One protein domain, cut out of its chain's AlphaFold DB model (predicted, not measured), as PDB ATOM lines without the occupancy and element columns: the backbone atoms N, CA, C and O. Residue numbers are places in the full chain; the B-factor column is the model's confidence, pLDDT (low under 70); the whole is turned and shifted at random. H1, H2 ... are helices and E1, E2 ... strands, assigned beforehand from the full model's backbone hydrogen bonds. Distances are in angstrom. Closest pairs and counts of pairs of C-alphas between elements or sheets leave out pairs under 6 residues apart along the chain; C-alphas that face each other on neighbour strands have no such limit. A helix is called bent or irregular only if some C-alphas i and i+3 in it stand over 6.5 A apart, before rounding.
ATOM      1  N   PRO A  78       4.901  54.783 -26.204       87.56
ATOM      2  CA  PRO A  78       6.148  54.015 -26.202       87.56
ATOM      3  C   PRO A  78       6.397  53.287 -24.875       87.56
ATOM      4  O   PRO A  78       6.624  52.083 -24.879       87.56
ATOM      5  N   ALA A  79       6.253  53.970 -23.731       86.75
ATOM      6  CA  ALA A  79       6.514  53.380 -22.415       86.75
ATOM      7  C   ALA A  79       5.556  52.223 -22.071       86.75
ATOM      8  O   ALA A  79       5.963  51.257 -21.426       86.75
ATOM      9  N   MET A  80       4.301  52.275 -22.535       87.75
ATOM     10  CA  MET A  80       3.385  51.130 -22.457       87.75
ATOM     11  C   MET A  80       3.890  49.941 -23.288       87.75
ATOM     12  O   MET A  80       3.879  48.812 -22.809       87.75
ATOM     13  N   CYS A  81       4.342  50.178 -24.522       89.75
ATOM     14  CA  CYS A  81       4.859  49.123 -25.395       89.75
ATOM     15  C   CYS A  81       6.136  48.483 -24.833       89.75
ATOM     16  O   CYS A  81       6.243  47.257 -24.793       89.75
ATOM     17  N   ASP A  82       7.069  49.300 -24.337       88.25
ATOM     18  CA  ASP A  82       8.280  48.829 -23.665       88.25
ATOM     19  C   ASP A  82       7.940  47.991 -22.425       88.25
ATOM     20  O   ASP A  82       8.546  46.943 -22.220       88.25
ATOM     21  N   HIS A  83       6.930  48.386 -21.641       90.44
ATOM     22  CA  HIS A  83       6.458  47.613 -20.490       90.44
ATOM     23  C   HIS A  83       5.982  46.203 -20.882       90.44
ATOM     24  O   HIS A  83       6.484  45.226 -20.323       90.44
ATOM     25  N   TYR A  84       5.086  46.073 -21.870       92.19
ATOM     26  CA  TYR A  84       4.618  44.761 -22.348       92.19
ATOM     27  C   TYR A  84       5.767  43.899 -22.896       92.19
ATOM     28  O   TYR A  84       5.865  42.715 -22.569       92.19
ATOM     29  N   MET A  85       6.667  44.485 -23.691       89.06
ATOM     30  CA  MET A  85       7.783  43.754 -24.306       89.06
ATOM     31  C   MET A  85       8.841  43.323 -23.278       89.06
ATOM     32  O   MET A  85       9.328  42.192 -23.335       89.06
ATOM     33  N   GLN A  86       9.176  44.178 -22.305       90.50
ATOM     34  CA  GLN A  86      10.082  43.828 -21.204       90.50
ATOM     35  C   GLN A  86       9.466  42.772 -20.284       90.50
ATOM     36  O   GLN A  86      10.156  41.828 -19.903       90.50
ATOM     37  N   TRP A  87       8.173  42.879 -19.966       93.56
ATOM     38  CA  TRP A  87       7.453  41.848 -19.216       93.56
ATOM     39  C   TRP A  87       7.531  40.488 -19.929       93.56
ATOM     40  O   TRP A  87       7.916  39.502 -19.305       93.56
ATOM     41  N   GLY A  88       7.298  40.434 -21.245       88.25
ATOM     42  CA  GLY A  88       7.390  39.189 -22.015       88.25
ATOM     43  C   GLY A  88       8.797  38.583 -22.025       88.25
ATOM     44  O   GLY A  88       8.952  37.364 -21.936       88.25
ATOM     45  N   VAL A  89       9.836  39.424 -22.080       89.00
ATOM     46  CA  VAL A  89      11.242  38.996 -21.982       89.00
ATOM     47  C   VAL A  89      11.592  38.472 -20.588       89.00
ATOM     48  O   VAL A  89      12.248  37.435 -20.492       89.00
ATOM     49  N   ASN A  90      11.135  39.145 -19.532       91.25
ATOM     50  CA  ASN A  90      11.461  38.820 -18.142       91.25
ATOM     51  C   ASN A  90      10.664  37.622 -17.598       91.25
ATOM     52  O   ASN A  90      11.186  36.856 -16.794       91.25
ATOM     53  N   SER A  91       9.403  37.455 -18.012       90.88
ATOM     54  CA  SER A  91       8.515  36.391 -17.520       90.88
ATOM     55  C   SER A  91       8.674  35.059 -18.256       90.88
ATOM     56  O   SER A  91       8.355  34.018 -17.684       90.88
ATOM     57  N   PHE A  92       9.172  35.068 -19.500       91.00
ATOM     58  CA  PHE A  92       9.314  33.864 -20.332       91.00
ATOM     59  C   PHE A  92      10.682  33.804 -21.040       91.00
ATOM     60  O   PHE A  92      10.728  33.720 -22.271       91.00
ATOM     61  N   PRO A  93      11.815  33.852 -20.308       87.50
ATOM     62  CA  PRO A  93      13.152  33.907 -20.908       87.50
ATOM     63  C   PRO A  93      13.448  32.714 -21.833       87.50
ATOM     64  O   PRO A  93      14.103  32.894 -22.861       87.50
ATOM     65  N   ASP A  94      12.902  31.536 -21.511       88.31
ATOM     66  CA  ASP A  94      13.087  30.278 -22.248       88.31
ATOM     67  C   ASP A  94      12.272  30.188 -23.557       88.31
ATOM     68  O   ASP A  94      12.427  29.239 -24.324       88.31
ATOM     69  N   PHE A  95      11.368  31.139 -23.822       89.88
ATOM     70  CA  PHE A  95      10.490  31.113 -24.998       89.88
ATOM     71  C   PHE A  95      11.163  31.802 -26.199       89.88
ATOM     72  O   PHE A  95      11.938  32.758 -26.046       89.88
ATOM     73  N   THR A  96      10.838  31.369 -27.425       89.69
ATOM     74  CA  THR A  96      11.372  32.008 -28.645       89.69
ATOM     75  C   THR A  96      10.985  33.496 -28.706       89.69
ATOM     76  O   THR A  96       9.955  33.875 -28.134       89.69
ATOM     77  N   PRO A  97      11.774  34.370 -29.362       89.38
ATOM     78  CA  PRO A  97      11.447  35.797 -29.476       89.38
ATOM     79  C   PRO A  97      10.050  36.053 -30.061       89.38
ATOM     80  O   PRO A  97       9.335  36.947 -29.610       89.38
ATOM     81  N   GLU A  98       9.628  35.224 -31.013       89.38
ATOM     82  CA  GLU A  98       8.330  35.270 -31.686       89.38
ATOM     83  C   GLU A  98       7.208  34.861 -30.727       89.38
ATOM     84  O   GLU A  98       6.179  35.532 -30.661       89.38
ATOM     85  N   SER A  99       7.431  33.817 -29.922       90.62
ATOM     86  CA  SER A  99       6.483  33.363 -28.898       90.62
ATOM     87  C   SER A  99       6.344  34.387 -27.768       90.62
ATOM     88  O   SER A  99       5.229  34.681 -27.345       90.62
ATOM     89  N   ARG A 100       7.449  35.000 -27.318       92.12
ATOM     90  CA  ARG A 100       7.431  36.112 -26.348       92.12
ATOM     91  C   ARG A 100       6.686  37.327 -26.884       92.12
ATOM     92  O   ARG A 100       5.865  37.898 -26.168       92.12
ATOM     93  N   LYS A 101       6.931  37.705 -28.142       91.75
ATOM     94  CA  LYS A 101       6.209  38.787 -28.821       91.75
ATOM     95  C   LYS A 101       4.712  38.472 -28.910       91.75
ATOM     96  O   LYS A 101       3.902  39.300 -28.507       91.75
ATOM     97  N   LEU A 102       4.338  37.263 -29.336       93.38
ATOM     98  CA  LEU A 102       2.938  36.833 -29.402       93.38
ATOM     99  C   LEU A 102       2.255  36.851 -28.023       93.38
ATOM    100  O   LEU A 102       1.138  37.348 -27.922       93.38
ATOM    101  N   ILE A 103       2.925  36.385 -26.962       93.19
ATOM    102  CA  ILE A 103       2.416  36.457 -25.578       93.19
ATOM    103  C   ILE A 103       2.251  37.913 -25.121       93.19
ATOM    104  O   ILE A 103       1.231  38.245 -24.527       93.19
ATOM    105  N   SER A 104       3.198  38.799 -25.440       93.88
ATOM    106  CA  SER A 104       3.126  40.232 -25.094       93.88
ATOM    107  C   SER A 104       1.960  40.935 -25.803       93.88
ATOM    108  O   SER A 104       1.258  41.750 -25.208       93.88
ATOM    109  N   ILE A 105       1.703  40.573 -27.065       94.12
ATOM    110  CA  ILE A 105       0.550  41.048 -27.838       94.12
ATOM    111  C   ILE A 105      -0.759  40.461 -27.282       94.12
ATOM    112  O   ILE A 105      -1.746  41.183 -27.153       94.12
ATOM    113  N   ALA A 106      -0.783  39.174 -26.920       94.19
ATOM    114  CA  ALA A 106      -1.952  38.526 -26.326       94.19
ATOM    115  C   ALA A 106      -2.300  39.103 -24.945       94.19
ATOM    116  O   ALA A 106      -3.479  39.298 -24.661       94.19
ATOM    117  N   TYR A 107      -1.294  39.455 -24.136       94.69
ATOM    118  CA  TYR A 107      -1.471  40.186 -22.882       94.69
ATOM    119  C   TYR A 107      -2.156  41.536 -23.140       94.69
ATOM    120  O   TYR A 107      -3.235  41.777 -22.602       94.69
ATOM    121  N   TYR A 108      -1.639  42.354 -24.063       94.12
ATOM    122  CA  TYR A 108      -2.297  43.613 -24.432       94.12
ATOM    123  C   TYR A 108      -3.741  43.423 -24.948       94.12
ATOM    124  O   TYR A 108      -4.623  44.221 -24.636       94.12
ATOM    125  N   VAL A 109      -4.017  42.352 -25.703       93.19
ATOM    126  CA  VAL A 109      -5.379  42.016 -26.164       93.19
ATOM    127  C   VAL A 109      -6.306  41.574 -25.026       93.19
ATOM    128  O   VAL A 109      -7.517  41.771 -25.129       93.19
ATOM    129  N   CYS A 110      -5.776  41.007 -23.943       90.62
ATOM    130  CA  CYS A 110      -6.536  40.671 -22.740       90.62
ATOM    131  C   CYS A 110      -6.763  41.868 -21.800       90.62
ATOM    132  O   CYS A 110      -7.745  41.846 -21.066       90.62
ATOM    133  N   ASP A 111      -5.917  42.900 -21.854       89.00
ATOM    134  CA  ASP A 111      -6.003  44.094 -20.993       89.00
ATOM    135  C   ASP A 111      -6.689  45.306 -21.659       89.00
ATOM    136  O   ASP A 111      -6.940  46.324 -21.009       89.00
ATOM    137  N   MET A 112      -7.009  45.243 -22.957       87.94
ATOM    138  CA  MET A 112      -7.625  46.367 -23.673       87.94
ATOM    139  C   MET A 112      -9.163  46.411 -23.563       87.94
ATOM    140  O   MET A 112      -9.868  45.498 -23.986       87.94
ATOM    141  N   ASP A 113      -9.706  47.551 -23.124       83.12
ATOM    142  CA  ASP A 113     -11.145  47.843 -23.208       83.12
ATOM    143  C   ASP A 113     -11.552  48.200 -24.651       83.12
ATOM    144  O   ASP A 113     -11.454  49.350 -25.092       83.12
ATOM    145  N   ALA A 114     -11.968  47.199 -25.432       82.31
ATOM    146  CA  ALA A 114     -12.526  47.392 -26.770       82.31
ATOM    147  C   ALA A 114     -14.044  47.145 -26.768       82.31
ATOM    148  O   ALA A 114     -14.526  46.068 -27.136       82.31
ATOM    149  N   ALA A 115     -14.801  48.174 -26.374       76.12
ATOM    150  CA  ALA A 115     -16.262  48.187 -26.355       76.12
ATOM    151  C   ALA A 115     -16.891  47.574 -27.627       76.12
ATOM    152  O   ALA A 115     -16.536  47.916 -28.757       76.12
ATOM    153  N   ASN A 116     -17.845  46.656 -27.434       79.94
ATOM    154  CA  ASN A 116     -18.496  45.868 -28.493       79.94
ATOM    155  C   ASN A 116     -17.538  45.086 -29.422       79.94
ATOM    156  O   ASN A 116     -17.939  44.722 -30.526       79.94
ATOM    157  N   TYR A 117     -16.314  44.780 -28.976       83.69
ATOM    158  CA  TYR A 117     -15.263  44.127 -29.773       83.69
ATOM    159  C   TYR A 117     -14.871  44.950 -31.017       83.69
ATOM    160  O   TYR A 117     -14.612  44.410 -32.093       83.69
ATOM    161  N   CYS A 118     -14.817  46.278 -30.865       82.44
ATOM    162  CA  CYS A 118     -14.421  47.226 -31.906       82.44
ATOM    163  C   CYS A 118     -13.175  48.018 -31.482       82.44
ATOM    164  O   CYS A 118     -13.266  48.973 -30.714       82.44
ATOM    165  N   MET A 119     -12.002  47.663 -32.015       88.56
ATOM    166  CA  MET A 119     -10.748  48.342 -31.660       88.56
ATOM    167  C   MET A 119     -10.676  49.783 -32.185       88.56
ATOM    168  O   MET A 119     -10.807  50.047 -33.389       88.56
ATOM    169  N   SER A 120     -10.367  50.708 -31.278       89.94
ATOM    170  CA  SER A 120     -10.005  52.091 -31.587       89.94
ATOM    171  C   SER A 120      -8.704  52.175 -32.398       89.94
ATOM    172  O   SER A 120      -7.898  51.242 -32.435       89.94
ATOM    173  N   ASN A 121      -8.447  53.328 -33.021       88.81
ATOM    174  CA  ASN A 121      -7.189  53.546 -33.741       88.81
ATOM    175  C   ASN A 121      -5.960  53.524 -32.810       88.81
ATOM    176  O   ASN A 121      -4.882  53.153 -33.264       88.81
ATOM    177  N   LYS A 122      -6.119  53.838 -31.514       89.38
ATOM    178  CA  LYS A 122      -5.032  53.748 -30.526       89.38
ATOM    179  C   LYS A 122      -4.703  52.292 -30.174       89.38
ATOM    180  O   LYS A 122      -3.531  51.939 -30.144       89.38
ATOM    181  N   GLN A 123      -5.708  51.426 -30.029       90.94
ATOM    182  CA  GLN A 123      -5.491  49.979 -29.857       90.94
ATOM    183  C   GLN A 123      -4.839  49.339 -31.089       90.94
ATOM    184  O   GLN A 123      -3.856  48.616 -30.961       90.94
ATOM    185  N   LYS A 124      -5.321  49.676 -32.293       90.38
ATOM    186  CA  LYS A 124      -4.720  49.230 -33.564       90.38
ATOM    187  C   LYS A 124      -3.250  49.643 -33.681       90.38
ATOM    188  O   LYS A 124      -2.400  48.816 -33.990       90.38
ATOM    189  N   LEU A 125      -2.937  50.908 -33.382       91.06
ATOM    190  CA  LEU A 125      -1.558  51.393 -33.379       91.06
ATOM    191  C   LEU A 125      -0.693  50.667 -32.332       91.06
ATOM    192  O   LEU A 125       0.426  50.290 -32.660       91.06
ATOM    193  N   MET A 126      -1.199  50.416 -31.118       91.56
ATOM    194  CA  MET A 126      -0.438  49.676 -30.100       91.56
ATOM    195  C   MET A 126      -0.095  48.255 -30.566       91.56
ATOM    196  O   MET A 126       1.053  47.844 -30.445       91.56
ATOM    197  N   LEU A 127      -1.047  47.534 -31.169       91.25
ATOM    198  CA  LEU A 127      -0.791  46.208 -31.745       91.25
ATOM    199  C   LEU A 127       0.311  46.247 -32.812       91.25
ATOM    200  O   LEU A 127       1.231  45.434 -32.771       91.25
ATOM    201  N   ALA A 128       0.265  47.216 -33.731       89.88
ATOM    202  CA  ALA A 128       1.296  47.376 -34.755       89.88
ATOM    203  C   ALA A 128       2.682  47.704 -34.154       89.88
ATOM    204  O   ALA A 128       3.702  47.212 -34.636       89.88
ATOM    205  N   MET A 129       2.730  48.487 -33.073       91.69
ATOM    206  CA  MET A 129       3.975  48.836 -32.379       91.69
ATOM    207  C   MET A 129       4.534  47.695 -31.512       91.69
ATOM    208  O   MET A 129       5.749  47.532 -31.453       91.69
ATOM    209  N   LEU A 130       3.694  46.841 -30.922       92.12
ATOM    210  CA  LEU A 130       4.148  45.607 -30.264       92.12
ATOM    211  C   LEU A 130       4.720  44.595 -31.277       92.12
ATOM    212  O   LEU A 130       5.601  43.801 -30.941       92.12
ATOM    213  N   ILE A 131       4.261  44.638 -32.535       90.75
ATOM    214  CA  ILE A 131       4.808  43.811 -33.617       90.75
ATOM    215  C   ILE A 131       6.165  44.344 -34.106       90.75
ATOM    216  O   ILE A 131       7.114  43.561 -34.183       90.75
ATOM    217  N   ASP A 132       6.286  45.640 -34.421       88.88
ATOM    218  CA  ASP A 132       7.450  46.182 -35.157       88.88
ATOM    219  C   ASP A 132       7.977  47.543 -34.656       88.88
ATOM    220  O   ASP A 132       8.882  48.120 -35.249       88.88
ATOM    221  N   GLY A 133       7.477  48.078 -33.540       87.69
ATOM    222  CA  GLY A 133       7.818  49.424 -33.047       87.69
ATOM    223  C   GLY A 133       9.316  49.671 -32.821       87.69
ATOM    224  O   GLY A 133       9.775  50.799 -32.943       87.69
ATOM    225  N   GLN A 134      10.118  48.623 -32.601       86.38
ATOM    226  CA  GLN A 134      11.585  48.722 -32.520       86.38
ATOM    227  C   GLN A 134      12.278  49.085 -33.850       86.38
ATOM    228  O   GLN A 134      13.459  49.434 -33.840       86.38
ATOM    229  N   ASN A 135      11.578  48.997 -34.985       90.38
ATOM    230  CA  ASN A 135      12.024  49.484 -36.292       90.38
ATOM    231  C   ASN A 135      11.467  50.875 -36.633       90.38
ATOM    232  O   ASN A 135      11.795  51.390 -37.700       90.38
ATOM    233  N   TRP A 136      10.665  51.510 -35.767       91.69
ATOM    234  CA  TRP A 136       9.991  52.776 -36.068       91.69
ATOM    235  C   TRP A 136      10.210  53.844 -34.994       91.69
ATOM    236  O   TRP A 136      10.063  53.610 -33.798       91.69
ATOM    237  N   ARG A 137      10.503  55.070 -35.431       91.25
ATOM    238  CA  ARG A 137      10.552  56.263 -34.574       91.25
ATOM    239  C   ARG A 137       9.689  57.370 -35.162       91.25
ATOM    240  O   ARG A 137       9.609  57.512 -36.381       91.25
ATOM    241  N   ALA A 138       9.075  58.170 -34.298       90.81
ATOM    242  CA  ALA A 138       8.533  59.466 -34.676       90.81
ATOM    243  C   ALA A 138       9.392  60.557 -34.029       90.81
ATOM    244  O   ALA A 138       9.642  60.509 -32.824       90.81
ATOM    245  N   HIS A 139       9.841  61.511 -34.843       88.06
ATOM    246  CA  HIS A 139      10.597  62.680 -34.404       88.06
ATOM    247  C   HIS A 139      10.080  63.928 -35.112       88.06
ATOM    248  O   HIS A 139      10.063  63.994 -36.345       88.06
ATOM    249  N   CYS A 140       9.672  64.926 -34.334       84.81
ATOM    250  CA  CYS A 140       9.207  66.227 -34.806       84.81
ATOM    251  C   CYS A 140       8.175  66.090 -35.946       84.81
ATOM    252  O   CYS A 140       8.342  66.658 -37.029       84.81
ATOM    253  N   ARG A 141       7.125  65.293 -35.716       88.06
ATOM    254  CA  ARG A 141       6.051  64.971 -36.679       88.06
ATOM    255  C   ARG A 141       6.508  64.351 -38.022       88.06
ATOM    256  O   ARG A 141       5.743  64.400 -38.983       88.06
ATOM    257  N   GLN A 142       7.687  63.723 -38.101       88.31
ATOM    258  CA  GLN A 142       8.054  62.788 -39.183       88.31
ATOM    259  C   GLN A 142       8.289  61.365 -38.660       88.31
ATOM    260  O   GLN A 142       8.650  61.179 -37.499       88.31
ATOM    261  N   ALA A 143       8.074  60.369 -39.525       90.75
ATOM    262  CA  ALA A 143       8.326  58.962 -39.238       90.75
ATOM    263  C   ALA A 143       9.676  58.534 -39.824       90.75
ATOM    264  O   ALA A 143      10.044  58.936 -40.927       90.75
ATOM    265  N   GLU A 155       7.228  58.131 -45.292       84.00
ATOM    266  CA  GLU A 155       5.964  58.880 -45.378       84.00
ATOM    267  C   GLU A 155       4.797  58.205 -44.642       84.00
ATOM    268  O   GLU A 155       3.895  58.887 -44.139       84.00
ATOM    269  N   THR A 156       4.809  56.874 -44.562       87.38
ATOM    270  CA  THR A 156       3.744  56.018 -44.018       87.38
ATOM    271  C   THR A 156       4.334  54.892 -43.175       87.38
ATOM    272  O   THR A 156       5.404  54.370 -43.476       87.38
ATOM    273  N   LEU A 157       3.606  54.463 -42.139       87.81
ATOM    274  CA  LEU A 157       3.896  53.192 -41.475       87.81
ATOM    275  C   LEU A 157       3.728  52.031 -42.469       87.81
ATOM    276  O   LEU A 157       2.702  51.924 -43.143       87.81
ATOM    277  N   SER A 158       4.728  51.153 -42.516       85.94
ATOM    278  CA  SER A 158       4.791  49.978 -43.390       85.94
ATOM    279  C   SER A 158       5.297  48.790 -42.570       85.94
ATOM    280  O   SER A 158       6.496  48.536 -42.494       85.94
ATOM    281  N   ILE A 159       4.370  48.130 -41.872       85.31
ATOM    282  CA  ILE A 159       4.660  47.066 -40.900       85.31
ATOM    283  C   ILE A 159       4.075  45.753 -41.413       85.31
ATOM    284  O   ILE A 159       2.878  45.680 -41.717       85.31
ATOM    285  N   ASP A 160       4.902  44.710 -41.466       84.12
ATOM    286  CA  ASP A 160       4.443  43.354 -41.758       84.12
ATOM    287  C   ASP A 160       3.816  42.724 -40.504       84.12
ATOM    288  O   ASP A 160       4.458  42.058 -39.691       84.12
ATOM    289  N   ALA A 161       2.533  43.025 -40.312       85.62
ATOM    290  CA  ALA A 161       1.735  42.545 -39.192       85.62
ATOM    291  C   ALA A 161       0.940  41.268 -39.511       85.62
ATOM    292  O   ALA A 161       0.254  40.751 -38.629       85.62
ATOM    293  N   TRP A 162       0.963  40.776 -40.755       86.88
ATOM    294  CA  TRP A 162      -0.058  39.849 -41.252       86.88
ATOM    295  C   TRP A 162      -0.050  38.498 -40.531       86.88
ATOM    296  O   TRP A 162      -1.076  38.096 -39.974       86.88
ATOM    297  N   ASP A 163       1.106  37.834 -40.485       89.12
ATOM    298  CA  ASP A 163       1.232  36.520 -39.848       89.12
ATOM    299  C   ASP A 163       1.139  36.612 -38.317       89.12
ATOM    300  O   ASP A 163       0.513  35.754 -37.699       89.12
ATOM    301  N   PHE A 164       1.629  37.687 -37.685       90.62
ATOM    302  CA  PHE A 164       1.429  37.897 -36.242       90.62
ATOM    303  C   PHE A 164      -0.048  38.113 -35.883       90.62
ATOM    304  O   PHE A 164      -0.535  37.509 -34.927       90.62
ATOM    305  N   LEU A 165      -0.796  38.912 -36.655       90.31
ATOM    306  CA  LEU A 165      -2.239  39.090 -36.451       90.31
ATOM    307  C   LEU A 165      -3.028  37.802 -36.738       90.31
ATOM    308  O   LEU A 165      -4.051  37.560 -36.098       90.31
ATOM    309  N   MET A 166      -2.566  36.962 -37.671       91.12
ATOM    310  CA  MET A 166      -3.210  35.684 -37.984       91.12
ATOM    311  C   MET A 166      -2.912  34.598 -36.941       91.12
ATOM    312  O   MET A 166      -3.822  33.867 -36.556       91.12
ATOM    313  N   ALA A 167      -1.686  34.524 -36.421       93.00
ATOM    314  CA  ALA A 167      -1.344  33.654 -35.298       93.00
ATOM    315  C   ALA A 167      -2.102  34.063 -34.026       93.00
ATOM    316  O   ALA A 167      -2.578  33.208 -33.286       93.00
ATOM    317  N   LEU A 168      -2.297  35.365 -33.803       94.00
ATOM    318  CA  LEU A 168      -3.096  35.892 -32.698       94.00
ATOM    319  C   LEU A 168      -4.600  35.577 -32.854       94.00
ATOM    320  O   LEU A 168      -5.246  35.186 -31.884       94.00
ATOM    321  N   GLU A 169      -5.160  35.664 -34.069       92.00
ATOM    322  CA  GLU A 169      -6.510  35.153 -34.380       92.00
ATOM    323  C   GLU A 169      -6.615  33.646 -34.070       92.00
ATOM    324  O   GLU A 169      -7.568  33.213 -33.419       92.00
ATOM    325  N   GLY A 170      -5.612  32.857 -34.473       91.56
ATOM    326  CA  GLY A 170      -5.527  31.419 -34.205       91.56
ATOM    327  C   GLY A 170      -5.413  31.068 -32.720       91.56
ATOM    328  O   GLY A 170      -6.057  30.127 -32.265       91.56
ATOM    329  N   LEU A 171      -4.664  31.857 -31.949       94.25
ATOM    330  CA  LEU A 171      -4.480  31.695 -30.504       94.25
ATOM    331  C   LEU A 171      -5.808  31.810 -29.751       94.25
ATOM    332  O   LEU A 171      -6.172  30.915 -28.990       94.25
ATOM    333  N   PHE A 172      -6.573  32.875 -30.006       92.12
ATOM    334  CA  PHE A 172      -7.877  33.067 -29.369       92.12
ATOM    335  C   PHE A 172      -8.958  32.112 -29.909       92.12
ATOM    336  O   PHE A 172      -9.908  31.799 -29.187       92.12
ATOM    337  N   VAL A 173      -8.798  31.573 -31.125       89.94
ATOM    338  CA  VAL A 173      -9.582  30.417 -31.595       89.94
ATOM    339  C   VAL A 173      -9.248  29.164 -30.781       89.94
ATOM    340  O   VAL A 173     -10.181  28.526 -30.303       89.94
ATOM    341  N   GLN A 174      -7.969  28.832 -30.575       90.69
ATOM    342  CA  GLN A 174      -7.570  27.630 -29.833       90.69
ATOM    343  C   GLN A 174      -8.012  27.696 -28.366       90.69
ATOM    344  O   GLN A 174      -8.691  26.788 -27.899       90.69
ATOM    345  N   VAL A 175      -7.779  28.823 -27.682       90.62
ATOM    346  CA  VAL A 175      -8.295  29.059 -26.319       90.62
ATOM    347  C   VAL A 175      -9.827  28.919 -26.267       90.62
ATOM    348  O   VAL A 175     -10.373  28.402 -25.297       90.62
ATOM    349  N   SER A 176     -10.553  29.316 -27.323       88.19
ATOM    350  CA  SER A 176     -12.006  29.100 -27.408       88.19
ATOM    351  C   SER A 176     -12.422  27.640 -27.650       88.19
ATOM    352  O   SER A 176     -13.584  27.325 -27.386       88.19
ATOM    353  N   LEU A 177     -11.545  26.778 -28.174       86.94
ATOM    354  CA  LEU A 177     -11.792  25.344 -28.372       86.94
ATOM    355  C   LEU A 177     -11.460  24.548 -27.106       86.94
ATOM    356  O   LEU A 177     -12.255  23.704 -26.689       86.94
ATOM    357  N   ASP A 178     -10.343  24.862 -26.456       88.62
ATOM    358  CA  ASP A 178      -9.886  24.182 -25.240       88.62
ATOM    359  C   ASP A 178     -10.880  24.419 -24.092       88.62
ATOM    360  O   ASP A 178     -11.442  23.471 -23.544       88.62
ATOM    361  N   LEU A 179     -11.249  25.684 -23.841       87.25
ATOM    362  CA  LEU A 179     -12.294  26.049 -22.874       87.25
ATOM    363  C   LEU A 179     -13.654  25.392 -23.177       87.25
ATOM    364  O   LEU A 179     -14.440  25.148 -22.264       87.25
ATOM    365  N   ALA A 180     -13.977  25.141 -24.451       84.06
ATOM    366  CA  ALA A 180     -15.220  24.468 -24.845       84.06
ATOM    367  C   ALA A 180     -15.156  22.944 -24.653       84.06
ATOM    368  O   ALA A 180     -16.186  22.315 -24.431       84.06
ATOM    369  N   THR A 181     -13.956  22.364 -24.698       85.94
ATOM    370  CA  THR A 181     -13.701  20.940 -24.434       85.94
ATOM    371  C   THR A 181     -13.699  20.647 -22.928       85.94
ATOM    372  O   THR A 181     -14.152  19.587 -22.507       85.94
ATOM    373  N   GLU A 182     -13.256  21.608 -22.114       85.00
ATOM    374  CA  GLU A 182     -13.286  21.560 -20.642       85.00
ATOM    375  C   GLU A 182     -14.625  22.012 -20.015       85.00
ATOM    376  O   GLU A 182     -14.769  21.985 -18.795       85.00
ATOM    377  N   ASP A 183     -15.574  22.487 -20.831       82.38
ATOM    378  CA  ASP A 183     -16.787  23.230 -20.433       82.38
ATOM    379  C   ASP A 183     -16.551  24.348 -19.390       82.38
ATOM    380  O   ASP A 183     -17.351  24.607 -18.490       82.38
ATOM    381  N   ARG A 184     -15.417  25.041 -19.526       85.31
ATOM    382  CA  ARG A 184     -14.968  26.112 -18.632       85.31
ATOM    383  C   ARG A 184     -15.250  27.487 -19.231       85.31
ATOM    384  O   ARG A 184     -15.035  27.722 -20.419       85.31
ATOM    385  N   GLU A 185     -15.672  28.430 -18.394       81.19
ATOM    386  CA  GLU A 185     -15.699  29.856 -18.734       81.19
ATOM    387  C   GLU A 185     -14.614  30.617 -17.964       81.19
ATOM    388  O   GLU A 185     -14.235  30.247 -16.854       81.19
ATOM    389  N   THR A 186     -14.109  31.690 -18.570       86.25
ATOM    390  CA  THR A 186     -13.148  32.621 -17.966       86.25
ATOM    391  C   THR A 186     -13.477  34.050 -18.401       86.25
ATOM    392  O   THR A 186     -14.198  34.242 -19.384       86.25
ATOM    393  N   GLN A 187     -12.979  35.057 -17.685       87.50
ATOM    394  CA  GLN A 187     -13.205  36.468 -18.013       87.50
ATOM    395  C   GLN A 187     -12.227  36.960 -19.091       87.50
ATOM    396  O   GLN A 187     -11.156  36.390 -19.286       87.50
ATOM    397  N   TRP A 188     -12.592  38.040 -19.788       90.12
ATOM    398  CA  TRP A 188     -11.689  38.742 -20.705       90.12
ATOM    399  C   TRP A 188     -10.800  39.711 -19.911       90.12
ATOM    400  O   TRP A 188     -10.999  40.919 -19.938       90.12
ATOM    401  N   THR A 189      -9.858  39.145 -19.157       90.00
ATOM    402  CA  THR A 189      -8.755  39.846 -18.480       90.00
ATOM    403  C   THR A 189      -7.517  38.955 -18.520       90.00
ATOM    404  O   THR A 189      -7.642  37.727 -18.599       90.00
ATOM    405  N   TRP A 190      -6.309  39.520 -18.451       92.06
ATOM    406  CA  TRP A 190      -5.103  38.686 -18.420       92.06
ATOM    407  C   TRP A 190      -5.013  37.820 -17.159       92.06
ATOM    408  O   TRP A 190      -4.628  36.656 -17.235       92.06
ATOM    409  N   GLU A 191      -5.456  38.349 -16.017       91.00
ATOM    410  CA  GLU A 191      -5.505  37.633 -14.736       91.00
ATOM    411  C   GLU A 191      -6.327  36.333 -14.810       91.00
ATOM    412  O   GLU A 191      -5.987  35.349 -14.154       91.00
ATOM    413  N   ALA A 192      -7.389  36.312 -15.626       88.50
ATOM    414  CA  ALA A 192      -8.286  35.169 -15.765       88.50
ATOM    415  C   ALA A 192      -7.945  34.255 -16.961       88.50
ATOM    416  O   ALA A 192      -8.164  33.045 -16.886       88.50
ATOM    417  N   ALA A 193      -7.425  34.807 -18.064       90.50
ATOM    418  CA  ALA A 193      -7.201  34.080 -19.320       90.50
ATOM    419  C   ALA A 193      -5.722  33.777 -19.638       90.50
ATOM    420  O   ALA A 193      -5.433  32.938 -20.494       90.50
ATOM    421  N   GLY A 194      -4.772  34.437 -18.968       90.44
ATOM    422  CA  GLY A 194      -3.346  34.351 -19.290       90.44
ATOM    423  C   GLY A 194      -2.771  32.942 -19.142       90.44
ATOM    424  O   GLY A 194      -2.011  32.494 -19.997       90.44
ATOM    425  N   THR A 195      -3.198  32.196 -18.120       90.81
ATOM    426  CA  THR A 195      -2.810  30.786 -17.923       90.81
ATOM    427  C   THR A 195      -3.171  29.913 -19.127       90.81
ATOM    428  O   THR A 195      -2.362  29.086 -19.544       90.81
ATOM    429  N   ASP A 196      -4.345  30.129 -19.726       91.75
ATOM    430  CA  ASP A 196      -4.824  29.354 -20.875       91.75
ATOM    431  C   ASP A 196      -4.028  29.702 -22.140       91.75
ATOM    432  O   ASP A 196      -3.531  28.813 -22.830       91.75
ATOM    433  N   VAL A 197      -3.801  30.999 -22.380       92.06
ATOM    434  CA  VAL A 197      -2.939  31.507 -23.462       92.06
ATOM    435  C   VAL A 197      -1.519  30.930 -23.375       92.06
ATOM    436  O   VAL A 197      -0.976  30.446 -24.372       92.06
ATOM    437  N   ILE A 198      -0.915  30.946 -22.182       92.94
ATOM    438  CA  ILE A 198       0.432  30.408 -21.950       92.94
ATOM    439  C   ILE A 198       0.447  28.886 -22.152       92.94
ATOM    440  O   ILE A 198       1.416  28.362 -22.703       92.94
ATOM    441  N   ASN A 199      -0.597  28.167 -21.733       91.81
ATOM    442  CA  ASN A 199      -0.673  26.714 -21.887       91.81
ATOM    443  C   ASN A 199      -0.811  26.284 -23.354       91.81
ATOM    444  O   ASN A 199      -0.116  25.350 -23.752       91.81
ATOM    445  N   VAL A 200      -1.596  26.995 -24.175       92.00
ATOM    446  CA  VAL A 200      -1.648  26.766 -25.634       92.00
ATOM    447  C   VAL A 200      -0.256  26.912 -26.250       92.00
ATOM    448  O   VAL A 200       0.227  25.998 -26.917       92.00
ATOM    449  N   ILE A 201       0.431  28.024 -25.981       91.38
ATOM    450  CA  ILE A 201       1.750  28.297 -26.575       91.38
ATOM    451  C   ILE A 201       2.811  27.315 -26.056       91.38
ATOM    452  O   ILE A 201       3.610  26.814 -26.843       91.38
ATOM    453  N   ARG A 202       2.788  26.957 -24.766       90.44
ATOM    454  CA  ARG A 202       3.688  25.943 -24.186       90.44
ATOM    455  C   ARG A 202       3.444  24.546 -24.770       90.44
ATOM    456  O   ARG A 202       4.407  23.823 -24.997       90.44
ATOM    457  N   SER A 203       2.188  24.178 -25.022       90.00
ATOM    458  CA  SER A 203       1.819  22.911 -25.665       90.00
ATOM    459  C   SER A 203       2.300  22.861 -27.118       90.00
ATOM    460  O   SER A 203       2.883  21.865 -27.541       90.00
ATOM    461  N   LEU A 204       2.147  23.959 -27.865       89.69
ATOM    462  CA  LEU A 204       2.637  24.061 -29.241       89.69
ATOM    463  C   LEU A 204       4.171  24.053 -29.318       89.69
ATOM    464  O   LEU A 204       4.706  23.340 -30.160       89.69
ATOM    465  N   LEU A 205       4.883  24.721 -28.399       87.50
ATOM    466  CA  LEU A 205       6.355  24.662 -28.297       87.50
ATOM    467  C   LEU A 205       6.904  23.245 -28.039       87.50
ATOM    468  O   LEU A 205       8.067  22.978 -28.332       87.50
ATOM    469  N   GLN A 206       6.093  22.332 -27.494       85.88
ATOM    470  CA  GLN A 206       6.454  20.919 -27.316       85.88
ATOM    471  C   GLN A 206       6.169  20.057 -28.560       85.88
ATOM    472  O   GLN A 206       6.639  18.924 -28.629       85.88
ATOM    473  N   GLN A 207       5.404  20.574 -29.527       84.56
ATOM    474  CA  GLN A 207       4.937  19.846 -30.716       84.56
ATOM    475  C   GLN A 207       5.575  20.348 -32.021       84.56
ATOM    476  O   GLN A 207       5.817  19.554 -32.927       84.56
ATOM    477  N   SER A 208       5.856  21.650 -32.123       78.81
ATOM    478  CA  SER A 208       6.409  22.310 -33.306       78.81
ATOM    479  C   SER A 208       7.357  23.440 -32.898       78.81
ATOM    480  O   SER A 208       7.129  24.142 -31.915       78.81
ATOM    481  N   ALA A 209       8.421  23.640 -33.676       75.50
ATOM    482  CA  ALA A 209       9.371  24.733 -33.457       75.50
ATOM    483  C   ALA A 209       8.827  26.107 -33.907       75.50
ATOM    484  O   ALA A 209       9.400  27.135 -33.554       75.50
ATOM    485  N   ASP A 210       7.737  26.132 -34.685       87.44
ATOM    486  CA  ASP A 210       7.166  27.332 -35.307       87.44
ATOM    487  C   ASP A 210       5.700  27.525 -34.882       87.44
ATOM    488  O   ASP A 210       4.748  27.225 -35.606       87.44
ATOM    489  N   VAL A 211       5.525  28.035 -33.661       90.06
ATOM    490  CA  VAL A 211       4.212  28.303 -33.050       90.06
ATOM    491  C   VAL A 211       3.371  29.274 -33.887       90.06
ATOM    492  O   VAL A 211       2.149  29.132 -33.950       90.06
ATOM    493  N   ILE A 212       4.009  30.250 -34.545       92.56
ATOM    494  CA  ILE A 212       3.328  31.247 -35.384       92.56
ATOM    495  C   ILE A 212       2.627  30.541 -36.545       92.56
ATOM    496  O   ILE A 212       1.431  30.736 -36.764       92.56
ATOM    497  N   LYS A 213       3.340  29.658 -37.247       91.56
ATOM    498  CA  LYS A 213       2.809  28.893 -38.376       91.56
ATOM    499  C   LYS A 213       1.704  27.916 -37.981       91.56
ATOM    500  O   LYS A 213       0.706  27.853 -38.703       91.56
ATOM    501  N   GLU A 214       1.829  27.209 -36.854       92.12
ATOM    502  CA  GLU A 214       0.758  26.317 -36.378       92.12
ATOM    503  C   GLU A 214      -0.523  27.103 -36.063       92.12
ATOM    504  O   GLU A 214      -1.608  26.742 -36.520       92.12
ATOM    505  N   LEU A 215      -0.410  28.236 -35.360       92.75
ATOM    506  CA  LEU A 215      -1.559  29.088 -35.041       92.75
ATOM    507  C   LEU A 215      -2.163  29.752 -36.286       92.75
ATOM    508  O   LEU A 215      -3.386  29.824 -36.409       92.75
ATOM    509  N   CYS A 216      -1.346  30.149 -37.265       91.19
ATOM    510  CA  CYS A 216      -1.832  30.539 -38.591       91.19
ATOM    511  C   CYS A 216      -2.582  29.391 -39.293       91.19
ATOM    512  O   CYS A 216      -3.547  29.641 -40.018       91.19
ATOM    513  N   GLY A 217      -2.186  28.135 -39.071       88.75
ATOM    514  CA  GLY A 217      -2.923  26.940 -39.488       88.75
ATOM    515  C   GLY A 217      -4.293  26.828 -38.809       88.75
ATOM    516  O   GLY A 217      -5.308  26.707 -39.501       88.75
ATOM    517  N   VAL A 218      -4.341  26.961 -37.478       88.56
ATOM    518  CA  VAL A 218      -5.588  26.981 -36.685       88.56
ATOM    519  C   VAL A 218      -6.532  28.082 -37.178       88.56
ATOM    520  O   VAL A 218      -7.713  27.814 -37.413       88.56
ATOM    521  N   ALA A 219      -6.023  29.297 -37.409       87.62
ATOM    522  CA  ALA A 219      -6.794  30.415 -37.951       87.62
ATOM    523  C   ALA A 219      -7.363  30.099 -39.344       87.62
ATOM    524  O   ALA A 219      -8.569  30.232 -39.561       87.62
ATOM    525  N   LYS A 220      -6.530  29.619 -40.281       85.88
ATOM    526  CA  LYS A 220      -6.950  29.265 -41.652       85.88
ATOM    527  C   LYS A 220      -8.036  28.183 -41.654       85.88
ATOM    528  O   LYS A 220      -9.049  28.351 -42.332       85.88
ATOM    529  N   ALA A 221      -7.885  27.132 -40.846       81.81
ATOM    530  CA  ALA A 221      -8.883  26.068 -40.708       81.81
ATOM    531  C   ALA A 221     -10.237  26.570 -40.155       81.81
ATOM    532  O   ALA A 221     -11.291  26.047 -40.516       81.81
ATOM    533  N   ASN A 222     -10.222  27.610 -39.312       76.31
ATOM    534  CA  ASN A 222     -11.393  28.103 -38.577       76.31
ATOM    535  C   ASN A 222     -11.985  29.434 -39.088       76.31
ATOM    536  O   ASN A 222     -13.014  29.879 -38.562       76.31
ATOM    537  N   SER A 223     -11.366  30.076 -40.086       63.84
ATOM    538  CA  SER A 223     -11.784  31.386 -40.609       63.84
ATOM    539  C   SER A 223     -13.053  31.305 -41.466       63.84
ATOM    540  O   SER A 223     -13.976  32.100 -41.275       63.84
ATOM    541  N   ASP A 224     -13.124  30.362 -42.411       53.75
ATOM    542  CA  ASP A 224     -14.032  30.517 -43.562       53.75
ATOM    543  C   ASP A 224     -15.162  29.477 -43.634       53.75
ATOM    544  O   ASP A 224     -16.291  29.828 -43.993       53.75
ATOM    545  N   HIS A 225     -14.927  28.222 -43.235       48.34
ATOM    546  CA  HIS A 225     -15.958  27.174 -43.313       48.34
ATOM    547  C   HIS A 225     -17.108  27.369 -42.308       48.34
ATOM    548  O   HIS A 225     -18.268  27.143 -42.653       48.34
ATOM    549  N   LEU A 226     -16.821  27.850 -41.092       47.19
ATOM    550  CA  LEU A 226     -17.845  28.071 -40.059       47.19
ATOM    551  C   LEU A 226     -18.697  29.324 -40.304       47.19
ATOM    552  O   LEU A 226     -19.908  29.283 -40.082       47.19
ATOM    553  N   ARG A 227     -18.115  30.415 -40.830       52.09
ATOM    554  CA  ARG A 227     -18.833  31.692 -41.038       52.09
ATOM    555  C   ARG A 227     -20.005  31.577 -42.033       52.09
ATOM    556  O   ARG A 227     -20.956  32.345 -41.923       52.09
ATOM    557  N   LYS A 228     -19.992  30.595 -42.950       44.59
ATOM    558  CA  LYS A 228     -21.144  30.254 -43.818       44.59
ATOM    559  C   LYS A 228     -22.222  29.397 -43.136       44.59
ATOM    560  O   LYS A 228     -23.359  29.408 -43.594       44.59
ATOM    561  N   HIS A 236     -23.922  34.883 -29.362       51.84
ATOM    562  CA  HIS A 236     -23.789  33.835 -28.341       51.84
ATOM    563  C   HIS A 236     -22.387  33.197 -28.291       51.84
ATOM    564  O   HIS A 236     -22.168  32.277 -27.509       51.84
ATOM    565  N   ALA A 237     -21.426  33.654 -29.101       66.81
ATOM    566  CA  ALA A 237     -20.057  33.145 -29.035       66.81
ATOM    567  C   ALA A 237     -19.380  33.545 -27.706       66.81
ATOM    568  O   ALA A 237     -19.644  34.637 -27.190       66.81
ATOM    569  N   ARG A 238     -18.479  32.708 -27.171       79.94
ATOM    570  CA  ARG A 238     -17.615  33.078 -26.029       79.94
ATOM    571  C   ARG A 238     -16.698  34.253 -26.412       79.94
ATOM    572  O   ARG A 238     -16.423  34.466 -27.595       79.94
ATOM    573  N   TRP A 239     -16.256  35.042 -25.427       86.81
ATOM    574  CA  TRP A 239     -15.523  36.298 -25.669       86.81
ATOM    575  C   TRP A 239     -14.250  36.090 -26.503       86.81
ATOM    576  O   TRP A 239     -13.995  36.871 -27.414       86.81
ATOM    577  N   SER A 240     -13.516  34.997 -26.279       86.12
ATOM    578  CA  SER A 240     -12.282  34.659 -27.000       86.12
ATOM    579  C   SER A 240     -12.522  34.497 -28.503       86.12
ATOM    580  O   SER A 240     -11.779  35.044 -29.316       86.12
ATOM    581  N   ARG A 241     -13.636  33.874 -28.908       85.69
ATOM    582  CA  ARG A 241     -14.017  33.811 -30.327       85.69
ATOM    583  C   ARG A 241     -14.385  35.184 -30.902       85.69
ATOM    584  O   ARG A 241     -14.043  35.459 -32.048       85.69
ATOM    585  N   ARG A 242     -15.028  36.065 -30.122       85.81
ATOM    586  CA  ARG A 242     -15.328  37.448 -30.554       85.81
ATOM    587  C   ARG A 242     -14.055  38.280 -30.712       85.81
ATOM    588  O   ARG A 242     -13.950  39.032 -31.675       85.81
ATOM    589  N   VAL A 243     -13.073  38.097 -29.823       88.31
ATOM    590  CA  VAL A 243     -11.726  38.674 -29.948       88.31
ATOM    591  C   VAL A 243     -11.049  38.183 -31.228       88.31
ATOM    592  O   VAL A 243     -10.562  39.005 -31.999       88.31
ATOM    593  N   ALA A 244     -11.096  36.882 -31.528       88.00
ATOM    594  CA  ALA A 244     -10.563  36.352 -32.785       88.00
ATOM    595  C   ALA A 244     -11.259  36.949 -34.029       88.00
ATOM    596  O   ALA A 244     -10.582  37.381 -34.958       88.00
ATOM    597  N   ASP A 245     -12.594  37.054 -34.047       84.56
ATOM    598  CA  ASP A 245     -13.327  37.672 -35.165       84.56
ATOM    599  C   ASP A 245     -13.080  39.201 -35.286       84.56
ATOM    600  O   ASP A 245     -13.094  39.740 -36.394       84.56
ATOM    601  N   MET A 246     -12.793  39.903 -34.184       88.38
ATOM    602  CA  MET A 246     -12.352  41.310 -34.157       88.38
ATOM    603  C   MET A 246     -10.927  41.479 -34.709       88.38
ATOM    604  O   MET A 246     -10.671  42.393 -35.500       88.38
ATOM    605  N   LEU A 247     -10.002  40.589 -34.338       89.19
ATOM    606  CA  LEU A 247      -8.647  40.548 -34.892       89.19
ATOM    607  C   LEU A 247      -8.676  40.235 -36.393       89.19
ATOM    608  O   LEU A 247      -8.011  40.920 -37.167       89.19
ATOM    609  N   ALA A 248      -9.528  39.300 -36.823       85.75
ATOM    610  CA  ALA A 248      -9.752  38.973 -38.230       85.75
ATOM    611  C   ALA A 248     -10.252  40.178 -39.049       85.75
ATOM    612  O   ALA A 248      -9.821  40.385 -40.185       85.75
ATOM    613  N   GLN A 249     -11.153  40.989 -38.480       85.19
ATOM    614  CA  GLN A 249     -11.609  42.236 -39.103       85.19
ATOM    615  C   GLN A 249     -10.469  43.249 -39.233       85.19
ATOM    616  O   GLN A 249     -10.276  43.806 -40.313       85.19
ATOM    617  N   TYR A 250      -9.681  43.461 -38.173       86.19
ATOM    618  CA  TYR A 250      -8.547  44.386 -38.228       86.19
ATOM    619  C   TYR A 250      -7.495  43.936 -39.249       86.19
ATOM    620  O   TYR A 250      -7.109  44.729 -40.108       86.19
ATOM    621  N   ARG A 251      -7.127  42.651 -39.231       86.25
ATOM    622  CA  ARG A 251      -6.229  42.012 -40.200       86.25
ATOM    623  C   ARG A 251      -6.686  42.253 -41.647       86.25
ATOM    624  O   ARG A 251      -5.892  42.726 -42.451       86.25
ATOM    625  N   LYS A 252      -7.975  42.061 -41.957       80.12
ATOM    626  CA  LYS A 252      -8.544  42.366 -43.290       80.12
ATOM    627  C   LYS A 252      -8.547  43.857 -43.652       80.12
ATOM    628  O   LYS A 252      -8.540  44.190 -44.831       80.12
ATOM    629  N   THR A 253      -8.565  44.769 -42.678       79.19
ATOM    630  CA  THR A 253      -8.396  46.210 -42.958       79.19
ATOM    631  C   THR A 253      -6.933  46.630 -43.107       79.19
ATOM    632  O   THR A 253      -6.676  47.632 -43.775       79.19
ATOM    633  N   TRP A 254      -5.984  45.878 -42.536       76.44
ATOM    634  CA  TRP A 254      -4.548  46.177 -42.586       76.44
ATOM    635  C   TRP A 254      -3.982  46.118 -44.011       76.44
ATOM    636  O   TRP A 254      -3.199  46.981 -44.393       76.44
ATOM    637  N   GLU A 255      -4.463  45.182 -44.837       66.25
ATOM    638  CA  GLU A 255      -4.128  45.087 -46.270       66.25
ATOM    639  C   GLU A 255      -4.590  46.303 -47.102       66.25
ATOM    640  O   GLU A 255      -4.209  46.437 -48.264       66.25
ATOM    641  N   SER A 256      -5.413  47.204 -46.545       65.88
ATOM    642  CA  SER A 256      -5.905  48.391 -47.256       65.88
ATOM    643  C   SER A 256      -5.106  49.653 -46.911       65.88
ATOM    644  O   SER A 256      -5.017  50.051 -45.744       65.88
ATOM    645  N   GLU A 257      -4.617  50.366 -47.934       58.69
ATOM    646  CA  GLU A 257      -3.918  51.662 -47.790       58.69
ATOM    647  C   GLU A 257      -4.740  52.725 -47.037       58.69
ATOM    648  O   GLU A 257      -4.199  53.655 -46.436       58.69
ATOM    649  N   ILE A 258      -6.068  52.584 -47.055       61.66
ATOM    650  CA  ILE A 258      -7.018  53.456 -46.355       61.66
ATOM    651  C   ILE A 258      -6.769  53.428 -44.832       61.66
ATOM    652  O   ILE A 258      -7.012  54.425 -44.150       61.66
ATOM    653  N   SER A 259      -6.235  52.322 -44.296       64.69
ATOM    654  CA  SER A 259      -5.938  52.157 -42.868       64.69
ATOM    655  C   SER A 259      -4.622  52.811 -42.414       64.69
ATOM    656  O   SER A 259      -4.535  53.272 -41.271       64.69
ATOM    657  N   SER A 260      -3.612  52.913 -43.287       72.44
ATOM    658  CA  SER A 260      -2.250  53.304 -42.885       72.44
ATOM    659  C   SER A 260      -2.102  54.807 -42.636       72.44
ATOM    660  O   SER A 260      -1.406  55.210 -41.701       72.44
ATOM    661  N   LYS A 261      -2.793  55.659 -43.405       81.31
ATOM    662  CA  LYS A 261      -2.712  57.128 -43.265       81.31
ATOM    663  C   LYS A 261      -3.262  57.635 -41.913       81.31
ATOM    664  O   LYS A 261      -2.561  58.413 -41.263       81.31
ATOM    665  N   PRO A 262      -4.437  57.188 -41.414       86.12
ATOM    666  CA  PRO A 262      -4.905  57.534 -40.068       86.12
ATOM    667  C   PRO A 262      -3.986  57.034 -38.945       86.12
ATOM    668  O   PRO A 262      -3.754  57.767 -37.985       86.12
ATOM    669  N   LEU A 263      -3.446  55.814 -39.063       88.88
ATOM    670  CA  LEU A 263      -2.560  55.238 -38.045       88.88
ATOM    671  C   LEU A 263      -1.182  55.910 -38.036       88.88
ATOM    672  O   LEU A 263      -0.676  56.211 -36.960       88.88
ATOM    673  N   THR A 264      -0.631  56.263 -39.202       89.75
ATOM    674  CA  THR A 264       0.593  57.079 -39.293       89.75
ATOM    675  C   THR A 264       0.366  58.455 -38.667       89.75
ATOM    676  O   THR A 264       1.167  58.894 -37.850       89.75
ATOM    677  N   LYS A 265      -0.762  59.125 -38.956       90.44
ATOM    678  CA  LYS A 265      -1.075  60.418 -38.324       90.44
ATOM    679  C   LYS A 265      -1.188  60.317 -36.795       90.44
ATOM    680  O   LYS A 265      -0.812  61.266 -36.112       90.44
ATOM    681  N   LEU A 266      -1.679  59.196 -36.260       91.06
ATOM    682  CA  LEU A 266      -1.755  58.954 -34.816       91.06
ATOM    683  C   LEU A 266      -0.388  58.607 -34.201       91.06
ATOM    684  O   LEU A 266      -0.063  59.114 -33.133       91.06
ATOM    685  N   PHE A 267       0.443  57.824 -34.891       91.88
ATOM    686  CA  PHE A 267       1.834  57.542 -34.513       91.88
ATOM    687  C   PHE A 267       2.649  58.832 -34.376       91.88
ATOM    688  O   PHE A 267       3.268  59.074 -33.345       91.88
ATOM    689  N   LEU A 268       2.527  59.736 -35.350       91.38
ATOM    690  CA  LEU A 268       3.141  61.066 -35.310       91.38
ATOM    691  C   LEU A 268       2.594  61.984 -34.200       91.38
ATOM    692  O   LEU A 268       3.134  63.072 -34.018       91.38
ATOM    693  N   LEU A 269       1.540  61.592 -33.474       89.50
ATOM    694  CA  LEU A 269       0.994  62.324 -32.324       89.50
ATOM    695  C   LEU A 269       1.373  61.682 -30.983       89.50
ATOM    696  O   LEU A 269       1.788  62.399 -30.078       89.50
ATOM    697  N   GLU A 270       1.236  60.360 -30.877       89.06
ATOM    698  CA  GLU A 270       1.336  59.572 -29.635       89.06
ATOM    699  C   GLU A 270       2.733  58.971 -29.385       89.06
ATOM    700  O   GLU A 270       3.035  58.560 -28.265       89.06
ATOM    701  N   TRP A 271       3.573  58.900 -30.424       89.19
ATOM    702  CA  TRP A 271       4.895  58.255 -30.414       89.19
ATOM    703  C   TRP A 271       6.051  59.237 -30.672       89.19
ATOM    704  O   TRP A 271       7.205  58.831 -30.793       89.19
ATOM    705  N   ASP A 272       5.746  60.532 -30.812       85.12
ATOM    706  CA  ASP A 272       6.730  61.564 -31.151       85.12
ATOM    707  C   ASP A 272       7.694  61.808 -29.979       85.12
ATOM    708  O   ASP A 272       7.276  62.117 -28.861       85.12
TER     709      ASP A 272
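AT A GLANCE: This is residues 78 to 143, 155 to 228 and 236 to 272 of the 1091 residues of an uncharacterized protein of Symbiodinium microadriaticum (UniProt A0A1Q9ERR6). Three helices, H3, H2 and H5, lie side by side in a row with H2 in the middle; H1 crosses one face of this row, and H4 crosses H2 and H5 on the other face. H7 packs alongside H4, H6 crosses H4, and H8 packs across H3 at one end of the long axis, where the short strand E1 also lies; the far end of H4 is at the other. The printed part has 177 residues with eight named helices and one named strand, in the order H1, H2, H3, E1, H4, H5, H6, H7, H8, and its class is mostly helix. It is compact, with a radius of gyration of the C-alphas of 16.0 A and spans of 52 by 40 by 27 A.

IN THESE COORDINATES: H1 is residues 78 to 91, 19.8 A long, beginning at C-alpha 78 at (6.148, 54.015, -26.202). H2 is residues 97 to 111, 21.1 A. H3 is residues 121 to 135, 19.8 A, and is irregular: C-alphas 131 and 134 are 8.4 A apart. E1 is residues 136 to 139, 10.1 A, and pairs with no named strand. H4, residues 162 to 181, is the longest helix at 28.7 A and ends at C-alpha 181 at (-13.701, 20.940, -24.434). H5 is residues 190 to 205, 20.6 A, and is irregular too, with C-alphas 192 and 195 at 7.3 A. H6 is residues 211 to 223, 18.0 A, and H7 is residues 239 to 254, 22.5 A. H8 is residues 257 to 270, 20.5 A, ending at C-alpha 270 at (1.336, 59.572, -29.635).

HOW THE PARTS SIT: H2 is the hub, touching five other helices. H2 and H3 form a helical hairpin, opposite ways at a shallow tilt of 19 degrees, with the closest C-alphas, those of Ile 105 and Leu 130, at 6.3 A. H2 and H5 touch at a shallow tilt of 24 degrees, opposite ways, closest at Cys 110 and Trp 190, whose C-alphas are 5.0 A apart. H3 and H5 are apart. H1 touches H2 with residues 84 to 89 alone, at a steep tilt of 61 degrees; the closest C-alphas, of Gly 88 and Arg 100, are 5.3 A apart. H4 touches H2 with residues 164 to 168 alone, at a steep tilt of 65 degrees, closest at the C-alphas of Leu 168 and Leu 102, 6.9 A. H4 and H7 touch, opposite ways at a shallow tilt of 15 degrees, with the C-alphas of Glu 169 and Ala 244 closest at 4.5 A. H4 and H6 touch and are only just about perpendicular, at 71 degrees, with the C-alphas of Gly 170 and Ala 219 closest at 4.1 A. H6 and H7 are near each other. H5 and H6 touch only at the corner by their link, closest at the C-alphas of Leu 204 and Val 211, 5.9 A. H3 and H8 touch about perpendicular, at 81 degrees, closest at the C-alphas of Leu 125 and Leu 263, 6.1 A. The closest C-alphas of E1 and H8, those of Ala 138 and Leu 268, are 5.7 A apart. In H1, H2, H6 and H7 every O i to N i+4 pair is within hydrogen-bond range; in H3 it is 9 of 11, in H4 15 of 16, in H5 10 of 12 and in H8 6 of 10.

THE WHOLE: The two C-alphas farthest apart, those of Cys 140 and Asp 183, are 52.3 A apart. Residues 144 to 154 are not printed, and C-alphas 143 and 155 are 6.6 A apart across this cut; residues 229 to 235 are not printed either, with 16.1 A from C-alpha 228 to C-alpha 236. Of the links that are printed whole, H2 to H3 and H4 to H5 are short, and the others are tight. The mean pLDDT of the printed part is 86.1, and residues 223 to 228, 236 to 237 and 255 to 259 are under 70.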